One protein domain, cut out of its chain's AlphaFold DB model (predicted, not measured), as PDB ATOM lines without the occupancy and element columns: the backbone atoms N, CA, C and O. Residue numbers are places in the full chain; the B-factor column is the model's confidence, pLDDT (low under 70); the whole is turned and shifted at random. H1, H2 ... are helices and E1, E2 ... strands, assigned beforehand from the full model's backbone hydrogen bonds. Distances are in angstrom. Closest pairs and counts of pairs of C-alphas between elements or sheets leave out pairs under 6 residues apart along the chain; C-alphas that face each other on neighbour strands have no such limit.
ATOM      1  N   ALA A 229     512.156 705.029 313.099       78.38
ATOM      2  CA  ALA A 229     510.907 705.783 313.041       78.38
ATOM      3  C   ALA A 229     510.839 706.742 311.840       78.38
ATOM      4  O   ALA A 229     509.770 706.881 311.249       78.38
ATOM      5  N   ASP A 230     511.979 707.316 311.446       81.38
ATOM      6  CA  ASP A 230     512.078 708.307 310.370       81.38
ATOM      7  C   ASP A 230     512.269 707.678 308.982       81.38
ATOM      8  O   ASP A 230     512.224 708.381 307.969       81.38
ATOM      9  N   LEU A 231     512.486 706.360 308.917       80.69
ATOM     10  CA  LEU A 231     512.546 705.640 307.652       80.69
ATOM     11  C   LEU A 231     511.149 705.539 307.019       80.69
ATOM     12  O   LEU A 231     510.160 705.355 307.740       80.69
ATOM     13  N   PRO A 232     511.064 705.585 305.675       87.69
ATOM     14  CA  PRO A 232     509.812 705.326 304.986       87.69
ATOM     15  C   PRO A 232     509.342 703.909 305.312       87.69
ATOM     16  O   PRO A 232     510.156 702.992 305.465       87.69
ATOM     17  N   SER A 233     508.037 703.718 305.459       92.12
ATOM     18  CA  SER A 233     507.517 702.494 306.063       92.12
ATOM     19  C   SER A 233     506.240 701.977 305.428       92.12
ATOM     20  O   SER A 233     505.423 702.726 304.892       92.12
ATOM     21  N   VAL A 234     506.081 700.658 305.521       96.00
ATOM     22  CA  VAL A 234     504.814 699.975 305.285       96.00
ATOM     23  C   VAL A 234     504.323 699.434 306.619       96.00
ATOM     24  O   VAL A 234     504.859 698.456 307.137       96.00
ATOM     25  N   GLU A 235     503.313 700.085 307.183       95.56
ATOM     26  CA  GLU A 235     502.669 699.657 308.423       95.56
ATOM     27  C   GLU A 235     501.521 698.705 308.101       95.56
ATOM     28  O   GLU A 235     500.706 698.988 307.220       95.56
ATOM     29  N   ILE A 236     501.443 697.586 308.819       96.38
ATOM     30  CA  ILE A 236     500.340 696.628 308.690       96.38
ATOM     31  C   ILE A 236     499.622 696.576 310.036       96.38
ATOM     32  O   ILE A 236     500.153 696.037 311.007       96.38
ATOM     33  N   THR A 237     498.428 697.165 310.095       95.25
ATOM     34  CA  THR A 237     497.524 697.096 311.251       95.25
ATOM     35  C   THR A 237     496.416 696.075 310.995       95.25
ATOM     36  O   THR A 237     496.386 695.425 309.949       95.25
ATOM     37  N   ALA A 238     495.482 695.915 311.936       93.19
ATOM     38  CA  ALA A 238     494.339 695.023 311.746       93.19
ATOM     39  C   ALA A 238     493.316 695.560 310.717       93.19
ATOM     40  O   ALA A 238     492.504 694.790 310.200       93.19
ATOM     41  N   GLU A 239     493.359 696.864 310.427       94.75
ATOM     42  CA  GLU A 239     492.399 697.594 309.594       94.75
ATOM     43  C   GLU A 239     492.999 698.095 308.277       94.75
ATOM     44  O   GLU A 239     492.265 698.295 307.313       94.75
ATOM     45  N   ALA A 240     494.310 698.345 308.226       96.88
ATOM     46  CA  ALA A 240     494.930 698.979 307.070       96.88
ATOM     47  C   ALA A 240     496.385 698.550 306.859       96.88
ATOM     48  O   ALA A 240     497.163 698.396 307.799       96.88
ATOM     49  N   ILE A 241     496.762 698.461 305.588       97.56
ATOM     50  CA  ILE A 241     498.139 698.560 305.122       97.56
ATOM     51  C   ILE A 241     498.362 700.021 304.751       97.56
ATOM     52  O   ILE A 241     497.648 700.562 303.897       97.56
ATOM     53  N   LYS A 242     499.334 700.667 305.391       97.25
ATOM     54  CA  LYS A 242     499.651 702.082 305.190       97.25
ATOM     55  C   LYS A 242     501.052 702.227 304.620       97.25
ATOM     56  O   LYS A 242     501.972 701.583 305.107       97.25
ATOM     57  N   LEU A 243     501.213 703.089 303.623       95.69
ATOM     58  CA  LEU A 243     502.514 703.524 303.122       95.69
ATOM     59  C   LEU A 243     502.767 704.937 303.647       95.69
ATOM     60  O   LEU A 243     501.993 705.841 303.336       95.69
ATOM     61  N   ASP A 244     503.809 705.112 304.459       92.19
ATOM     62  CA  ASP A 244     504.154 706.386 305.107       92.19
ATOM     63  C   ASP A 244     502.953 707.025 305.835       92.19
ATOM     64  O   ASP A 244     502.629 708.201 305.669       92.19
ATOM     65  N   GLY A 245     502.228 706.205 306.604       93.00
ATOM     66  CA  GLY A 245     501.032 706.608 307.350       93.00
ATOM     67  C   GLY A 245     499.753 706.749 306.514       93.00
ATOM     68  O   GLY A 245     498.663 706.816 307.085       93.00
ATOM     69  N   VAL A 246     499.836 706.724 305.180       95.69
ATOM     70  CA  VAL A 246     498.674 706.831 304.286       95.69
ATOM     71  C   VAL A 246     498.086 705.443 304.014       95.69
ATOM     72  O   VAL A 246     498.786 704.600 303.451       95.69
ATOM     73  N   PRO A 247     496.810 705.171 304.351       96.81
ATOM     74  CA  PRO A 247     496.162 703.903 304.017       96.81
ATOM     75  C   PRO A 247     496.132 703.662 302.504       96.81
ATOM     76  O   PRO A 247     495.700 704.527 301.742       96.81
ATOM     77  N   VAL A 248     496.582 702.483 302.069       96.25
ATOM     78  CA  VAL A 248     496.614 702.094 300.647       96.25
ATOM     79  C   VAL A 248     495.849 700.808 300.355       96.25
ATOM     80  O   VAL A 248     495.380 700.638 299.235       96.25
ATOM     81  N   ALA A 249     495.693 699.909 301.327       95.06
ATOM     82  CA  ALA A 249     494.932 698.673 301.155       95.06
ATOM     83  C   ALA A 249     494.355 698.173 302.488       95.06
ATOM     84  O   ALA A 249     494.862 698.520 303.552       95.06
ATOM     85  N   ASP A 250     493.328 697.325 302.422       93.62
ATOM     86  CA  ASP A 250     492.820 696.563 303.567       93.62
ATOM     87  C   ASP A 250     493.554 695.204 303.629       93.62
ATOM     88  O   ASP A 250     493.520 694.463 302.638       93.62
ATOM     89  N   PRO A 251     494.202 694.844 304.757       89.88
ATOM     90  CA  PRO A 251     494.864 693.554 304.947       89.88
ATOM     91  C   PRO A 251     493.964 692.342 304.652       89.88
ATOM     92  O   PRO A 251     494.448 691.310 304.185       89.88
ATOM     93  N   LYS A 252     492.652 692.461 304.890       86.75
ATOM     94  CA  LYS A 252     491.652 691.401 304.692       86.75
ATOM     95  C   LYS A 252     491.119 691.339 303.261       86.75
ATOM     96  O   LYS A 252     490.616 690.297 302.856       86.75
ATOM     97  N   ALA A 253     491.257 692.415 302.486       83.06
ATOM     98  CA  ALA A 253     490.734 692.525 301.123       83.06
ATOM     99  C   ALA A 253     491.847 692.746 300.084       83.06
ATOM    100  O   ALA A 253     491.697 693.504 299.128       83.06
ATOM    101  N   THR A 254     492.982 692.058 300.238       76.12
ATOM    102  CA  THR A 254     494.134 692.201 299.328       76.12
ATOM    103  C   THR A 254     493.957 691.510 297.960       76.12
ATOM    104  O   THR A 254     494.899 691.493 297.165       76.12
ATOM    105  N   GLY A 255     492.784 690.933 297.671       68.31
ATOM    106  CA  GLY A 255     492.455 690.239 296.416       68.31
ATOM    107  C   GLY A 255     493.085 688.846 296.257       68.31
ATOM    108  O   GLY A 255     493.916 688.430 297.066       68.31
ATOM    109  N   ASP A 256     492.721 688.143 295.180       64.75
ATOM    110  CA  ASP A 256     493.077 686.727 294.953       64.75
ATOM    111  C   ASP A 256     494.525 686.504 294.493       64.75
ATOM    112  O   ASP A 256     495.048 685.388 294.541       64.75
ATOM    113  N   PHE A 257     495.207 687.557 294.028       67.44
ATOM    114  CA  PHE A 257     496.571 687.421 293.532       67.44
ATOM    115  C   PHE A 257     497.523 687.150 294.700       67.44
ATOM    116  O   PHE A 257     497.759 688.027 295.532       67.44
ATOM    117  N   LYS A 258     498.082 685.935 294.762       70.81
ATOM    118  CA  LYS A 258     498.857 685.440 295.917       70.81
ATOM    119  C   LYS A 258     500.011 686.366 296.336       70.81
ATOM    120  O   LYS A 258     500.301 686.463 297.520       70.81
ATOM    121  N   TYR A 259     500.621 687.087 295.390       78.38
ATOM    122  CA  TYR A 259     501.882 687.812 295.611       78.38
ATOM    123  C   TYR A 259     501.831 689.326 295.347       78.38
ATOM    124  O   TYR A 259     502.871 689.976 295.399       78.38
ATOM    125  N   LYS A 260     500.661 689.909 295.045       87.38
ATOM    126  CA  LYS A 260     500.568 691.328 294.659       87.38
ATOM    127  C   LYS A 260     499.395 692.037 295.331       87.38
ATOM    128  O   LYS A 260     498.273 691.540 295.303       87.38
ATOM    129  N   ILE A 261     499.660 693.214 295.896       93.94
ATOM    130  CA  ILE A 261     498.664 694.171 296.396       93.94
ATOM    131  C   ILE A 261     498.693 695.383 295.465       93.94
ATOM    132  O   ILE A 261     499.589 696.217 295.571       93.94
ATOM    133  N   GLU A 262     497.740 695.472 294.536       92.06
ATOM    134  CA  GLU A 262     497.793 696.443 293.429       92.06
ATOM    135  C   GLU A 262     497.938 697.911 293.882       92.06
ATOM    136  O   GLU A 262     498.836 698.592 293.380       92.06
ATOM    137  N   PRO A 263     497.162 698.416 294.867       93.50
ATOM    138  CA  PRO A 263     497.303 699.807 295.303       93.50
ATOM    139  C   PRO A 263     498.674 700.120 295.917       93.50
ATOM    140  O   PRO A 263     499.235 701.190 295.685       93.50
ATOM    141  N   LEU A 264     499.228 699.175 296.685       95.38
ATOM    142  CA  LEU A 264     500.552 699.304 297.288       95.38
ATOM    143  C   LEU A 264     501.644 699.240 296.209       95.38
ATOM    144  O   LEU A 264     502.538 700.084 296.201       95.38
ATOM    145  N   TYR A 265     501.530 698.296 295.267       94.38
ATOM    146  CA  TYR A 265     502.437 698.148 294.127       94.38
ATOM    147  C   TYR A 265     502.577 699.463 293.356       94.38
ATOM    148  O   TYR A 265     503.684 699.975 293.219       94.38
ATOM    149  N   ALA A 266     501.457 700.044 292.913       94.50
ATOM    150  CA  ALA A 266     501.462 701.246 292.080       94.50
ATOM    151  C   ALA A 266     502.115 702.447 292.789       94.50
ATOM    152  O   ALA A 266     502.825 703.245 292.172       94.50
ATOM    153  N   LYS A 267     501.911 702.575 294.108       95.25
ATOM    154  CA  LYS A 267     502.537 703.633 294.911       95.25
ATOM    155  C   LYS A 267     504.049 703.449 295.028       95.25
ATOM    156  O   LYS A 267     504.779 704.433 294.878       95.25
ATOM    157  N   ILE A 268     504.510 702.221 295.271       93.88
ATOM    158  CA  ILE A 268     505.940 701.907 295.390       93.88
ATOM    159  C   ILE A 268     506.631 702.047 294.037       93.88
ATOM    160  O   ILE A 268     507.653 702.718 293.964       93.88
ATOM    161  N   GLU A 269     506.065 701.495 292.966       93.31
ATOM    162  CA  GLU A 269     506.635 701.587 291.618       93.31
ATOM    163  C   GLU A 269     506.782 703.054 291.199       93.31
ATOM    164  O   GLU A 269     507.861 703.489 290.798       93.31
ATOM    165  N   GLY A 270     505.738 703.863 291.410       91.69
ATOM    166  CA  GLY A 270     505.809 705.301 291.168       91.69
ATOM    167  C   GLY A 270     506.890 705.996 292.004       91.69
ATOM    168  O   GLY A 270     507.536 706.920 291.515       91.69
ATOM    169  N   LYS A 271     507.115 705.569 293.256       88.56
ATOM    170  CA  LYS A 271     508.214 706.081 294.088       88.56
ATOM    171  C   LYS A 271     509.576 705.687 293.513       88.56
ATOM    172  O   LYS A 271     510.416 706.559 293.335       88.56
ATOM    173  N   VAL A 272     509.771 704.414 293.179       86.69
ATOM    174  CA  VAL A 272     511.023 703.881 292.620       86.69
ATOM    175  C   VAL A 272     511.386 704.581 291.311       86.69
ATOM    176  O   VAL A 272     512.550 704.919 291.102       86.69
ATOM    177  N   LEU A 273     510.409 704.843 290.440       87.12
ATOM    178  CA  LEU A 273     510.629 705.592 289.200       87.12
ATOM    179  C   LEU A 273     511.083 707.032 289.482       87.12
ATOM    180  O   LEU A 273     512.108 707.453 288.949       87.12
ATOM    181  N   ARG A 274     510.408 707.748 290.394       86.75
ATOM    182  CA  ARG A 274     510.828 709.100 290.812       86.75
ATOM    183  C   ARG A 274     512.233 709.113 291.415       86.75
ATOM    184  O   ARG A 274     513.027 709.995 291.101       86.75
ATOM    185  N   ASP A 275     512.551 708.129 292.252       82.44
ATOM    186  CA  ASP A 275     513.867 707.994 292.877       82.44
ATOM    187  C   ASP A 275     514.971 707.754 291.826       82.44
ATOM    188  O   ASP A 275     516.082 708.260 291.968       82.44
ATOM    189  N   ARG A 276     514.679 707.015 290.745       78.88
ATOM    190  CA  ARG A 276     515.620 706.783 289.630       78.88
ATOM    191  C   ARG A 276     515.837 708.020 288.760       78.88
ATOM    192  O   ARG A 276     516.940 708.213 288.247       78.88
ATOM    193  N   GLU A 277     514.803 708.836 288.591       84.31
ATOM    194  CA  GLU A 277     514.815 710.023 287.729       84.31
ATOM    195  C   GLU A 277     515.276 711.300 288.445       84.31
ATOM    196  O   GLU A 277     515.481 712.325 287.796       84.31
ATOM    197  N   THR A 278     515.485 711.256 289.768       80.44
ATOM    198  CA  THR A 278     515.892 712.432 290.547       80.44
ATOM    199  C   THR A 278     517.163 713.091 289.994       80.44
ATOM    200  O   THR A 278     518.196 712.457 289.731       80.44
ATOM    201  N   THR A 279     517.090 714.411 289.832       81.06
ATOM    202  CA  THR A 279     518.218 715.287 289.488       81.06
ATOM    203  C   THR A 279     518.730 716.058 290.701       81.06
ATOM    204  O   THR A 279     519.658 716.856 290.570       81.06
ATOM    205  N   ALA A 280     518.153 715.819 291.885       79.88
ATOM    206  CA  ALA A 280     518.581 716.479 293.105       79.88
ATOM    207  C   ALA A 280     520.061 716.156 293.402       79.88
ATOM    208  O   ALA A 280     520.467 714.996 293.275       79.88
ATOM    209  N   PRO A 281     520.867 717.144 293.841       73.19
ATOM    210  CA  PRO A 281     522.284 716.927 294.145       73.19
ATOM    211  C   PRO A 281     522.527 715.874 295.236       73.19
ATOM    212  O   PRO A 281     523.556 715.202 295.232       73.19
ATOM    213  N   VAL A 282     521.574 715.723 296.162       77.38
ATOM    214  CA  VAL A 282     521.555 714.681 297.194       77.38
ATOM    215  C   VAL A 282     520.166 714.056 297.231       77.38
ATOM    216  O   VAL A 282     519.155 714.755 297.225       77.38
ATOM    217  N   SER A 283     520.105 712.729 297.269       74.00
ATOM    218  CA  SER A 283     518.876 711.969 297.496       74.00
ATOM    219  C   SER A 283     519.207 710.752 298.347       74.00
ATOM    220  O   SER A 283     520.112 709.991 298.010       74.00
ATOM    221  N   ILE A 284     518.491 710.585 299.457       71.75
ATOM    222  CA  ILE A 284     518.625 709.420 300.333       71.75
ATOM    223  C   ILE A 284     517.516 708.445 299.952       71.75
ATOM    224  O   ILE A 284     516.338 708.716 300.175       71.75
ATOM    225  N   ILE A 285     517.902 707.326 299.344       75.00
ATOM    226  CA  ILE A 285     516.987 706.259 298.937       75.00
ATOM    227  C   ILE A 285     517.290 705.062 299.831       75.00
ATOM    228  O   ILE A 285     518.318 704.405 299.673       75.00
ATOM    229  N   GLY A 286     516.421 704.835 300.811       70.38
ATOM    230  CA  GLY A 286     516.526 703.726 301.752       70.38
ATOM    231  C   GLY A 286     515.486 702.637 301.485       70.38
ATOM    232  O   GLY A 286     514.519 702.875 300.752       70.38
ATOM    233  N   PRO A 287     515.666 701.451 302.087       81.56
ATOM    234  CA  PRO A 287     514.637 700.421 302.098       81.56
ATOM    235  C   PRO A 287     513.378 700.903 302.832       81.56
ATOM    236  O   PRO A 287     513.450 701.726 303.745       81.56
ATOM    237  N   LEU A 288     512.223 700.346 302.464       88.62
ATOM    238  CA  LEU A 288     510.993 700.491 303.240       88.62
ATOM    239  C   LEU A 288     511.089 699.653 304.518       88.62
ATOM    240  O   LEU A 288     511.373 698.458 304.457       88.62
ATOM    241  N   VAL A 289     510.817 700.247 305.677       90.81
ATOM    242  CA  VAL A 289     510.691 699.487 306.925       90.81
ATOM    243  C   VAL A 289     509.300 698.891 306.997       90.81
ATOM    244  O   VAL A 289     508.302 699.608 307.032       90.81
ATOM    245  N   ILE A 290     509.222 697.572 307.052       93.81
ATOM    246  CA  ILE A 290     507.952 696.868 307.169       93.81
ATOM    247  C   ILE A 290     507.661 696.678 308.648       93.81
ATOM    248  O   ILE A 290     508.458 696.079 309.370       93.81
ATOM    249  N   ARG A 291     506.519 697.208 309.084       94.56
ATOM    250  CA  ARG A 291     506.102 697.313 310.483       94.56
ATOM    251  C   ARG A 291     504.749 696.616 310.693       94.56
ATOM    252  O   ARG A 291     503.719 697.292 310.766       94.56
ATOM    253  N   PRO A 292     504.699 695.273 310.713       95.44
ATOM    254  CA  PRO A 292     503.473 694.549 311.013       95.44
ATOM    255  C   PRO A 292     503.228 694.500 312.515       95.44
ATOM    256  O   PRO A 292     504.152 694.224 313.278       95.44
ATOM    257  N   ILE A 293     501.982 694.695 312.950       95.44
ATOM    258  CA  ILE A 293     501.603 694.345 314.325       95.44
ATOM    259  C   ILE A 293     501.819 692.845 314.559       95.44
ATOM    260  O   ILE A 293     501.681 692.042 313.633       95.44
ATOM    261  N   ASP A 294     502.104 692.459 315.798       95.44
ATOM    262  CA  ASP A 294     502.448 691.085 316.192       95.44
ATOM    263  C   ASP A 294     501.466 690.027 315.678       95.44
ATOM    264  O   ASP A 294     501.872 688.968 315.202       95.44
ATOM    265  N   THR A 295     500.172 690.345 315.705       95.62
ATOM    266  CA  THR A 295     499.081 689.449 315.303       95.62
ATOM    267  C   THR A 295     498.877 689.351 313.791       95.62
ATOM    268  O   THR A 295     497.995 688.615 313.344       95.62
ATOM    269  N   THR A 296     499.664 690.069 312.984       96.44
ATOM    270  CA  THR A 296     499.541 690.051 311.523       96.44
ATOM    271  C   THR A 296     499.805 688.639 310.999       96.44
ATOM    272  O   THR A 296     500.885 688.102 311.245       96.44
ATOM    273  N   PRO A 297     498.882 688.021 310.242       95.12
ATOM    274  CA  PRO A 297     499.144 686.740 309.598       95.12
ATOM    275  C   PRO A 297     500.357 686.816 308.667       95.12
ATOM    276  O   PRO A 297     500.442 687.715 307.825       95.12
ATOM    277  N   ILE A 298     501.260 685.836 308.753       93.38
ATOM    278  CA  ILE A 298     502.493 685.824 307.948       93.38
ATOM    279  C   ILE A 298     502.217 685.862 306.436       93.38
ATOM    280  O   ILE A 298     502.970 686.469 305.683       93.38
ATOM    281  N   ALA A 299     501.086 685.310 305.989       91.12
ATOM    282  CA  ALA A 299     500.659 685.373 304.592       91.12
ATOM    283  C   ALA A 299     500.457 686.818 304.092       91.12
ATOM    284  O   ALA A 299     500.793 687.129 302.950       91.12
ATOM    285  N   ILE A 300     499.948 687.718 304.944       93.38
ATOM    286  CA  ILE A 300     499.791 689.141 304.602       93.38
ATOM    287  C   ILE A 300     501.164 689.802 304.514       93.38
ATOM    288  O   ILE A 300     501.426 690.530 303.555       93.38
ATOM    289  N   VAL A 301     502.054 689.511 305.469       93.50
ATOM    290  CA  VAL A 301     503.434 690.011 305.449       93.50
ATOM    291  C   VAL A 301     504.120 689.574 304.155       93.50
ATOM    292  O   VAL A 301     504.532 690.437 303.388       93.50
ATOM    293  N   ASN A 302     504.141 688.275 303.831       91.00
ATOM    294  CA  ASN A 302     504.754 687.732 302.610       91.00
ATOM    295  C   ASN A 302     504.200 688.366 301.329       91.00
ATOM    296  O   ASN A 302     504.949 688.626 300.381       91.00
ATOM    297  N   LYS A 303     502.901 688.674 301.299       91.69
ATOM    298  CA  LYS A 303     502.273 689.366 300.172       91.69
ATOM    299  C   LYS A 303     502.743 690.820 300.050       91.69
ATOM    300  O   LYS A 303     502.986 691.282 298.933       91.69
ATOM    301  N   VAL A 304     502.932 691.529 301.165       94.06
ATOM    302  CA  VAL A 304     503.562 692.863 301.193       94.06
ATOM    303  C   VAL A 304     505.023 692.785 300.734       94.06
ATOM    304  O   VAL A 304     505.403 693.555 299.852       94.06
ATOM    305  N   LEU A 305     505.806 691.823 301.245       91.00
ATOM    306  CA  LEU A 305     507.202 691.583 300.840       91.00
ATOM    307  C   LEU A 305     507.312 691.413 299.318       91.00
ATOM    308  O   LEU A 305     508.056 692.125 298.640       91.00
ATOM    309  N   SER A 306     506.497 690.505 298.777       88.44
ATOM    310  CA  SER A 306     506.423 690.214 297.344       88.44
ATOM    311  C   SER A 306     506.038 691.453 296.538       88.44
ATOM    312  O   SER A 306     506.667 691.753 295.526       88.44
ATOM    313  N   THR A 307     505.045 692.212 297.012       92.62
ATOM    314  CA  THR A 307     504.568 693.432 296.348       92.62
ATOM    315  C   THR A 307     505.671 694.480 296.226       92.62
ATOM    316  O   THR A 307     505.856 695.040 295.145       92.62
ATOM    317  N   ILE A 308     506.420 694.729 297.307       91.38
ATOM    318  CA  ILE A 308     507.524 695.700 297.323       91.38
ATOM    319  C   ILE A 308     508.596 695.307 296.305       91.38
ATOM    320  O   ILE A 308     509.033 696.141 295.510       91.38
ATOM    321  N   LEU A 309     508.984 694.030 296.287       85.81
ATOM    322  CA  LEU A 309     510.039 693.545 295.399       85.81
ATOM    323  C   LEU A 309     509.615 693.522 293.935       85.81
ATOM    324  O   LEU A 309     510.415 693.854 293.062       85.81
ATOM    325  N   MET A 310     508.362 693.163 293.649       85.44
ATOM    326  CA  MET A 310     507.812 693.249 292.296       85.44
ATOM    327  C   MET A 310     507.816 694.691 291.781       85.44
ATOM    328  O   MET A 310     508.089 694.905 290.605       85.44
ATOM    329  N   ALA A 311     507.558 695.673 292.648       89.81
ATOM    330  CA  ALA A 311     507.602 697.096 292.307       89.81
ATOM    331  C   ALA A 311     509.038 697.651 292.160       89.81
ATOM    332  O   ALA A 311     509.223 698.840 291.902       89.81
ATOM    333  N   GLY A 312     510.066 696.811 292.338       86.00
ATOM    334  CA  GLY A 312     511.474 697.205 292.266       86.00
ATOM    335  C   GLY A 312     511.974 697.975 293.490       86.00
ATOM    336  O   GLY A 312     513.037 698.593 293.408       86.00
ATOM    337  N   GLY A 313     511.210 697.963 294.586       85.06
ATOM    338  CA  GLY A 313     511.624 698.493 295.879       85.06
ATOM    339  C   GLY A 313     512.490 697.503 296.654       85.06
ATOM    340  O   GLY A 313     512.652 696.347 296.266       85.06
ATOM    341  N   ASP A 314     513.019 697.967 297.781       83.81
ATOM    342  CA  ASP A 314     513.747 697.144 298.745       83.81
ATOM    343  C   ASP A 314     513.192 697.399 300.149       83.81
ATOM    344  O   ASP A 314     512.490 698.395 300.368       83.81
ATOM    345  N   TYR A 315     513.473 696.513 301.098       86.12
ATOM    346  CA  TYR A 315     512.908 696.619 302.439       86.12
ATOM    347  C   TYR A 315     513.798 696.045 303.534       86.12
ATOM    348  O   TYR A 315     514.694 695.243 303.285       86.12
ATOM    349  N   VAL A 316     513.470 696.431 304.765       86.75
ATOM    350  CA  VAL A 316     513.953 695.815 306.003       86.75
ATOM    351  C   VAL A 316     512.766 695.491 306.905       86.75
ATOM    352  O   VAL A 316     511.717 696.136 306.841       86.75
ATOM    353  N   LEU A 317     512.916 694.471 307.740       89.50
ATOM    354  CA  LEU A 317     511.854 693.980 308.614       89.50
ATOM    355  C   LEU A 317     511.973 694.612 309.998       89.50
ATOM    356  O   LEU A 317     513.082 694.765 310.510       89.50
ATOM    357  N   ALA A 318     510.845 694.934 310.624       90.94
ATOM    358  CA  ALA A 318     510.797 695.406 312.000       90.94
ATOM    359  C   ALA A 318     509.847 694.572 312.866       90.94
ATOM    360  O   ALA A 318     508.855 694.013 312.395       90.94
ATOM    361  N   ALA A 319     510.167 694.520 314.153       91.94
ATOM    362  CA  ALA A 319     509.331 693.972 315.208       91.94
ATOM    363  C   ALA A 319     508.820 695.107 316.105       91.94
ATOM    364  O   ALA A 319     509.482 696.145 316.235       91.94
ATOM    365  N   SER A 320     507.651 694.907 316.715       89.56
ATOM    366  CA  SER A 320     507.148 695.828 317.733       89.56
ATOM    367  C   SER A 320     508.059 695.794 318.966       89.56
ATOM    368  O   SER A 320     508.528 694.734 319.380       89.56
ATOM    369  N   ASP A 321     508.329 696.965 319.537       85.81
ATOM    370  CA  ASP A 321     509.062 697.143 320.790       85.81
ATOM    371  C   ASP A 321     508.315 698.178 321.649       85.81
ATOM    372  O   ASP A 321     508.640 699.371 321.700       85.81
ATOM    373  N   GLY A 322     507.189 697.734 322.216       81.69
ATOM    374  CA  GLY A 322     506.224 698.591 322.906       81.69
ATOM    375  C   GLY A 322     505.587 699.621 321.956       81.69
ATOM    376  O   GLY A 322     505.004 699.229 320.946       81.69
ATOM    377  N   PRO A 323     505.673 700.938 322.242       78.44
ATOM    378  CA  PRO A 323     505.171 701.982 321.342       78.44
ATOM    379  C   PRO A 323     506.094 702.232 320.136       78.44
ATOM    380  O   PRO A 323     505.797 703.090 319.305       78.44
ATOM    381  N   SER A 324     507.238 701.548 320.066       83.81
ATOM    382  CA  SER A 324     508.281 701.779 319.071       83.81
ATOM    383  C   SER A 324     508.486 700.570 318.155       83.81
ATOM    384  O   SER A 324     507.867 699.519 318.322       83.81
ATOM    385  N   TRP A 325     509.348 700.743 317.153       86.25
ATOM    386  CA  TRP A 325     509.702 699.704 316.192       86.25
ATOM    387  C   TRP A 325     511.201 699.461 316.218       86.25
ATOM    388  O   TRP A 325     511.992 700.401 316.095       86.25
ATOM    389  N   ARG A 326     511.587 698.190 316.292       88.62
ATOM    390  CA  ARG A 326     512.980 697.757 316.198       88.62
ATOM    391  C   ARG A 326     513.202 697.027 314.883       88.62
ATOM    392  O   ARG A 326     512.558 696.014 314.621       88.62
ATOM    393  N   VAL A 327     514.139 697.512 314.067       85.62
ATOM    394  CA  VAL A 327     514.561 696.796 312.853       85.62
ATOM    395  C   VAL A 327     515.252 695.500 313.273       85.62
ATOM    396  O   VAL A 327     516.126 695.502 314.143       85.62
ATOM    397  N   ILE A 328     514.817 694.386 312.691       83.88
ATOM    398  CA  ILE A 328     515.310 693.051 313.023       83.88
ATOM    399  C   ILE A 328     516.743 692.918 312.514       83.88
ATOM    400  O   ILE A 328     517.648 692.620 313.295       83.88
TER     401      ILE A 328
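Overview. This is residues 229 to 328 of the 459 residues of the protein "AgmX/PglI C-terminal domain-containing protein" of Deltaproteobacteria bacterium (UniProt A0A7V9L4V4). A strongly twisted six-stranded sheet has two helices over one face, in two layers, and its other face is bare; H2 covers E1 and E4, while H1 begins near edge strand E3 and runs out past the sheet to residues 277 to 282, which stick out. The printed 100 residues run E1 E2 E3 H1 E4 H2 E5 E6, in a mixed sheet ordered E3 E2 E1 E4 E5 E6. The class is mixed, helices and strands; the whole is compact, with a radius of gyration of the C-alphas of 13.4 A and spans of 42 by 33 by 20 A.

Along the chain. Find C-alpha 233 at (507.517, 702.494, 306.063), where E1, residues 233 to 236, begins. E2, 241 to 243, and E3, 246 to 249, follow. H1, 262 to 277, runs 22.5 A from (497.793, 696.443, 293.429). Next come E4, 288 to 292, H2, 298 to 310, 18.1 A, E5, 315 to 321, 18.8 A, and E6, 324 to 327, ending at (514.561, 696.796, 312.853).

Arrangement. E1, E2 and E3 form a meander, each strand the antiparallel neighbour of the one before; look at N 235 and O 242, 2.9 A, and N 241 and O 249, 2.8 A. E4 is parallel to E1, with N 234 and O 289 at 2.9 A, and to E5, with N 316 and O 288 at 2.9 A. E5 and E6 are a hairpin, N 319 and O 326 at 2.9 A. E4, H2, E5 is a strand-helix-strand unit, two parallel neighbour strands with a helix between; E3, H1, E4 is a split one, with E2 and E1 between its strands; both crossovers are right-handed. H2, 9.4 A over the sheet in height, runs along the strands. H1 touches H2 with residues 262 to 268 alone, closest at the C-alphas of Tyr 265 and Thr 307, 5.6 A, at a tilt of 36 degrees, only just steep, the same way. In H1 and H2 every O i to N i+4 pair is within hydrogen-bond range.

Size, cuts and confidence. The C-alphas of Asp 256 and Pro 281 are farthest apart, 42.0 A. The printed part has no cut. The link from E3 to H1, 12 residues, is long; within it residues 255 to 257 have pLDDT under 70.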